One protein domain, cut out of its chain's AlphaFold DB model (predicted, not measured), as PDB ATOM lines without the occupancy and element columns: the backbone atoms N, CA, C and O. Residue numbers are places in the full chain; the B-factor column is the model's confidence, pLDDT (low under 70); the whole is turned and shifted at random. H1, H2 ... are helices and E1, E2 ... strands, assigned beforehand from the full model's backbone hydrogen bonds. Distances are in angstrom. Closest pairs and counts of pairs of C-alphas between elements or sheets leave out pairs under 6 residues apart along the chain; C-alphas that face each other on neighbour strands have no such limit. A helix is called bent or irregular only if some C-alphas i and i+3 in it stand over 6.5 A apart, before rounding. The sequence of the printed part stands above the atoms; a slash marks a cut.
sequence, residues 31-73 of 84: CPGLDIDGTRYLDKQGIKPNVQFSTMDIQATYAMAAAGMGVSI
ATOM      1  N   CYS A  31     135.513 263.223 223.374       82.00
ATOM      2  CA  CYS A  31     134.936 261.952 223.809       82.00
ATOM      3  C   CYS A  31     133.402 261.917 223.658       82.00
ATOM      4  O   CYS A  31     132.691 261.821 224.663       82.00
ATOM      5  N   PRO A  32     132.869 262.019 222.424       79.88
ATOM      6  CA  PRO A  32     131.427 261.958 222.204       79.88
ATOM      7  C   PRO A  32     130.844 260.670 222.804       79.88
ATOM      8  O   PRO A  32     131.404 259.590 222.635       79.88
ATOM      9  N   GLY A  33     129.728 260.791 223.524       77.12
ATOM     10  CA  GLY A  33     129.070 259.665 224.194       77.12
ATOM     11  C   GLY A  33     129.604 259.332 225.592       77.12
ATOM     12  O   GLY A  33     128.978 258.534 226.285       77.12
ATOM     13  N   LEU A  34     130.699 259.959 226.044       77.56
ATOM     14  CA  LEU A  34     131.101 259.899 227.449       77.56
ATOM     15  C   LEU A  34     130.480 261.056 228.241       77.56
ATOM     16  O   LEU A  34     130.449 262.211 227.806       77.56
ATOM     17  N   ASP A  35     130.031 260.732 229.450       77.75
ATOM     18  CA  ASP A  35     129.578 261.706 230.440       77.75
ATOM     19  C   ASP A  35     130.790 262.343 231.137       77.75
ATOM     20  O   ASP A  35     131.212 261.950 232.226       77.75
ATOM     21  N   ILE A  36     131.397 263.303 230.442       77.69
ATOM     22  CA  ILE A  36     132.485 264.142 230.943       77.69
ATOM     23  C   ILE A  36     131.926 265.506 231.346       77.69
ATOM     24  O   ILE A  36     130.911 265.948 230.811       77.69
ATOM     25  N   ASP A  37     132.592 266.239 232.247       80.06
ATOM     26  CA  ASP A  37     131.983 267.480 232.752       80.06
ATOM     27  C   ASP A  37     131.682 268.493 231.639       80.06
ATOM     28  O   ASP A  37     130.719 269.238 231.764       80.06
ATOM     29  N   GLY A  38     132.461 268.517 230.548       76.56
ATOM     30  CA  GLY A  38     132.204 269.365 229.377       76.56
ATOM     31  C   GLY A  38     130.837 269.109 228.736       76.56
ATOM     32  O   GLY A  38     130.059 270.047 228.551       76.56
ATOM     33  N   THR A  39     130.527 267.843 228.445       78.81
ATOM     34  CA  THR A  39     129.243 267.426 227.859       78.81
ATOM     35  C   THR A  39     128.112 267.580 228.871       78.81
ATOM     36  O   THR A  39     127.087 268.178 228.551       78.81
ATOM     37  N   ARG A  40     128.339 267.178 230.127       83.19
ATOM     38  CA  ARG A  40     127.382 267.340 231.233       83.19
ATOM     39  C   ARG A  40     127.017 268.797 231.505       83.19
ATOM     40  O   ARG A  40     125.878 269.104 231.841       83.19
ATOM     41  N   TYR A  41     127.981 269.708 231.415       83.50
ATOM     42  CA  TYR A  41     127.750 271.132 231.633       83.50
ATOM     43  C   TYR A  41     126.901 271.741 230.521       83.50
ATOM     44  O   TYR A  41     125.967 272.480 230.820       83.50
ATOM     45  N   LEU A  42     127.193 271.412 229.260       82.94
ATOM     46  CA  LEU A  42     126.382 271.855 228.125       82.94
ATOM     47  C   LEU A  42     124.946 271.334 228.235       82.94
ATOM     48  O   LEU A  42     124.009 272.122 228.112       82.94
ATOM     49  N   ASP A  43     124.789 270.055 228.574       85.06
ATOM     50  CA  ASP A  43     123.484 269.422 228.763       85.06
ATOM     51  C   ASP A  43     122.693 270.065 229.919       85.06
ATOM     52  O   ASP A  43     121.550 270.485 229.745       85.06
ATOM     53  N   LYS A  44     123.337 270.299 231.075       85.94
ATOM     54  CA  LYS A  44     122.730 271.025 232.210       85.94
ATOM     55  C   LYS A  44     122.293 272.448 231.871       85.94
ATOM     56  O   LYS A  44     121.374 272.963 232.500       85.94
ATOM     57  N   GLN A  45     122.981 273.107 230.943       84.75
ATOM     58  CA  GLN A  45     122.621 274.448 230.484       84.75
ATOM     59  C   GLN A  45     121.577 274.421 229.353       84.75
ATOM     60  O   GLN A  45     121.130 275.484 228.926       84.75
ATOM     61  N   GLY A  46     121.185 273.237 228.865       86.75
ATOM     62  CA  GLY A  46     120.292 273.074 227.717       86.75
ATOM     63  C   GLY A  46     120.898 273.569 226.401       86.75
ATOM     64  O   GLY A  46     120.160 273.893 225.474       86.75
ATOM     65  N   ILE A  47     122.227 273.669 226.334       86.44
ATOM     66  CA  ILE A  47     122.961 274.221 225.197       86.44
ATOM     67  C   ILE A  47     123.248 273.087 224.221       86.44
ATOM     68  O   ILE A  47     123.887 272.098 224.585       86.44
ATOM     69  N   LYS A  48     122.812 273.247 222.968       86.38
ATOM     70  CA  LYS A  48     123.085 272.274 221.903       86.38
ATOM     71  C   LYS A  48     124.277 272.739 221.065       86.38
ATOM     72  O   LYS A  48     124.084 273.546 220.159       86.38
ATOM     73  N   PRO A  49     125.505 272.269 221.346       85.62
ATOM     74  CA  PRO A  49     126.672 272.715 220.600       85.62
ATOM     75  C   PRO A  49     126.528 272.420 219.100       85.62
ATOM     76  O   PRO A  49     126.041 271.356 218.712       85.62
ATOM     77  N   ASN A  50     126.998 273.337 218.258       89.12
ATOM     78  CA  ASN A  50     127.114 273.151 216.816       89.12
ATOM     79  C   ASN A  50     128.347 272.292 216.511       89.12
ATOM     80  O   ASN A  50     129.419 272.790 216.164       89.12
ATOM     81  N   VAL A  51     128.207 270.987 216.744       88.56
ATOM     82  CA  VAL A  51     129.290 270.011 216.612       88.56
ATOM     83  C   VAL A  51     129.701 269.881 215.147       88.56
ATOM     84  O   VAL A  51     128.986 269.279 214.353       88.56
ATOM     85  N   GLN A  52     130.872 270.418 214.809       90.00
ATOM     86  CA  GLN A  52     131.489 270.266 213.483       90.00
ATOM     87  C   GLN A  52     132.582 269.197 213.492       90.00
ATOM     88  O   GLN A  52     132.811 268.516 212.495       90.00
ATOM     89  N   PHE A  53     133.240 269.025 214.640       86.56
ATOM     90  CA  PHE A  53     134.312 268.056 214.818       86.56
ATOM     91  C   PHE A  53     134.109 267.274 216.109       86.56
ATOM     92  O   PHE A  53     133.602 267.787 217.107       86.56
ATOM     93  N   SER A  54     134.548 266.023 216.109       86.75
ATOM     94  CA  SER A  54     134.556 265.189 217.304       86.75
ATOM     95  C   SER A  54     135.792 264.310 217.329       86.75
ATOM     96  O   SER A  54     136.200 263.792 216.289       86.75
ATOM     97  N   THR A  55     136.361 264.103 218.507       86.12
ATOM     98  CA  THR A  55     137.515 263.220 218.689       86.12
ATOM     99  C   THR A  55     137.438 262.500 220.028       86.12
ATOM    100  O   THR A  55     136.907 263.033 220.999       86.12
ATOM    101  N   MET A  56     137.965 261.278 220.085       86.69
ATOM    102  CA  MET A  56     138.122 260.514 221.329       86.69
ATOM    103  C   MET A  56     139.406 260.873 222.090       86.69
ATOM    104  O   MET A  56     139.585 260.433 223.220       86.69
ATOM    105  N   ASP A  57     140.289 261.670 221.486       85.38
ATOM    106  CA  ASP A  57     141.562 262.066 222.075       85.38
ATOM    107  C   ASP A  57     141.509 263.524 222.568       85.38
ATOM    108  O   ASP A  57     141.233 264.477 221.826       85.38
ATOM    109  N   ILE A  58     141.791 263.699 223.857       81.69
ATOM    110  CA  ILE A  58     141.854 265.004 224.513       81.69
ATOM    111  C   ILE A  58     142.970 265.870 223.894       81.69
ATOM    112  O   ILE A  58     142.744 267.053 223.646       81.69
ATOM    113  N   GLN A  59     144.139 265.297 223.593       83.19
ATOM    114  CA  GLN A  59     145.262 265.984 222.941       83.19
ATOM    115  C   GLN A  59     144.902 266.421 221.524       83.19
ATOM    116  O   GLN A  59     145.153 267.566 221.146       83.19
ATOM    117  N   ALA A  60     144.210 265.562 220.773       85.31
ATOM    118  CA  ALA A  60     143.693 265.941 219.464       85.31
ATOM    119  C   ALA A  60     142.709 267.115 219.570       85.31
ATOM    120  O   ALA A  60     142.771 268.025 218.753       85.31
ATOM    121  N   THR A  61     141.859 267.163 220.604       86.56
ATOM    122  CA  THR A  61     140.958 268.312 220.817       86.56
ATOM    123  C   THR A  61     141.749 269.618 220.957       86.56
ATOM    124  O   THR A  61     141.375 270.618 220.344       86.56
ATOM    125  N   TYR A  62     142.845 269.625 221.730       83.00
ATOM    126  CA  TYR A  62     143.695 270.813 221.864       83.00
ATOM    127  C   TYR A  62     144.314 271.220 220.533       83.00
ATOM    128  O   TYR A  62     144.209 272.384 220.159       83.00
ATOM    129  N   ALA A  63     144.905 270.271 219.804       85.12
ATOM    130  CA  ALA A  63     145.510 270.544 218.505       85.12
ATOM    131  C   ALA A  63     144.480 271.094 217.507       85.12
ATOM    132  O   ALA A  63     144.762 272.049 216.789       85.12
ATOM    133  N   MET A  64     143.260 270.549 217.503       87.62
ATOM    134  CA  MET A  64     142.174 271.010 216.642       87.62
ATOM    135  C   MET A  64     141.709 272.431 216.994       87.62
ATOM    136  O   MET A  64     141.495 273.249 216.097       87.62
ATOM    137  N   ALA A  65     141.589 272.744 218.287       86.25
ATOM    138  CA  ALA A  65     141.234 274.084 218.744       86.25
ATOM    139  C   ALA A  65     142.353 275.101 218.455       86.25
ATOM    140  O   ALA A  65     142.080 276.183 217.943       86.25
ATOM    141  N   ALA A  66     143.615 274.738 218.715       81.69
ATOM    142  CA  ALA A  66     144.783 275.568 218.421       81.69
ATOM    143  C   ALA A  66     144.943 275.828 216.914       81.69
ATOM    144  O   ALA A  66     145.289 276.934 216.509       81.69
ATOM    145  N   ALA A  67     144.615 274.841 216.075       85.38
ATOM    146  CA  ALA A  67     144.623 274.969 214.620       85.38
ATOM    147  C   ALA A  67     143.473 275.825 214.052       85.38
ATOM    148  O   ALA A  67     143.384 275.980 212.836       85.38
ATOM    149  N   GLY A  68     142.573 276.364 214.883       83.75
ATOM    150  CA  GLY A  68     141.474 277.197 214.387       83.75
ATOM    151  C   GLY A  68     140.253 276.431 213.892       83.75
ATOM    152  O   GLY A  68     139.336 277.057 213.370       83.75
ATOM    153  N   MET A  69     140.201 275.105 214.054       84.38
ATOM    154  CA  MET A  69     139.080 274.308 213.537       84.38
ATOM    155  C   MET A  69     137.801 274.468 214.362       84.38
ATOM    156  O   MET A  69     136.713 274.154 213.887       84.38
ATOM    157  N   GLY A  70     137.910 274.979 215.585       86.12
ATOM    158  CA  GLY A  70     136.749 275.244 216.410       86.12
ATOM    159  C   GLY A  70     137.091 275.525 217.860       86.12
ATOM    160  O   GLY A  70     138.235 275.782 218.232       86.12
ATOM    161  N   VAL A  71     136.056 275.466 218.682       85.81
ATOM    162  CA  VAL A  71     136.097 275.766 220.108       85.81
ATOM    163  C   VAL A  71     135.618 274.563 220.912       85.81
ATOM    164  O   VAL A  71     134.772 273.800 220.455       85.81
ATOM    165  N   SER A  72     136.127 274.379 222.127       85.25
ATOM    166  CA  SER A  72     135.655 273.301 223.008       85.25
ATOM    167  C   SER A  72     135.630 273.732 224.467       85.25
ATOM    168  O   SER A  72     136.275 274.705 224.851       85.25
ATOM    169  N   ILE A  73     134.859 273.042 225.308       82.50
ATOM    170  CA  ILE A  73     134.839 273.274 226.756       82.50
ATOM    171  C   ILE A  73     135.569 272.124 227.439       82.50
ATOM    172  O   ILE A  73     135.194 270.961 227.297       82.50
TER     173      ILE A  73
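What this domain is: This is residues 31 to 73 of the 84 residues of a protein of Dorea longicatena (UniProt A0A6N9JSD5). Two short helices, H2 and H1, stand at the two ends of an elongated piece with open space between them, and the strand E1 lies between them along the chain and to one side, in the stretch that bridges the two ends. The last residues, 67 to 73, fold back from the H2 end into the space between the helices. The printed part has 43 residues with two named helices and one named strand, in the order H1, E1, H2; the class is mixed, helices and strands, and there is no sheet of named strands. The whole is compact, with a radius of gyration of the C-alphas of 10.4 A, and the C-alphas span 28 by 17 by 13 A.

How they stand to each other: The longest helix by residues is H2, residues 58 to 66. Nearest to it is E1, residues 51 to 55, with 2 pairs of C-alphas within 8 A. The closest C-alphas of the two are those of Thr 55 and Thr 61, 6.5 A apart, and their centres are 10.9 A apart. E1 pairs with no named strand. H1, residues 37 to 44, is apart from H2, with no C-alpha of the one within 8 A of the other. H1 is apart from E1 too, with no C-alpha of the one within 8 A of the other. In H1 and H2 every O i to N i+4 pair is within hydrogen-bond range. Neither helix is bent or irregular.

Where its parts are: H2 runs from Ile 58 to Ala 66, 9 residues and 12.5 A from first to last C-alpha, with C-alpha 58 at (141.854, 265.004, 224.513) and C-alpha 66 at (144.783, 275.568, 218.421). E1 runs from Val 51, with its C-alpha at (129.290, 270.011, 216.612), to Thr 55, 5 residues and 10.9 A. H1 runs from Asp 37, with its C-alpha at (131.983, 267.480, 232.752), to Lys 44, 8 residues and 9.9 A. After H2 come residues 67 to 73, with C-alpha 67 at (144.623, 274.969, 214.620) and C-alpha 73 at (134.839, 273.274, 226.756).

The domain as a whole: The two C-alphas farthest apart are those of Lys 44 and Ala 67, 28.4 A. The first and last printed C-alphas, of Cys 31 and Ile 73, are 11.7 A apart. The printed part has no cut. The link from E1 to H2 is tight, with 2 residues between them, and the link from H1 to E1 is short, with 6; no link is long. The mean pLDDT of the printed part of this model is 84.0, and no printed residue is under 70.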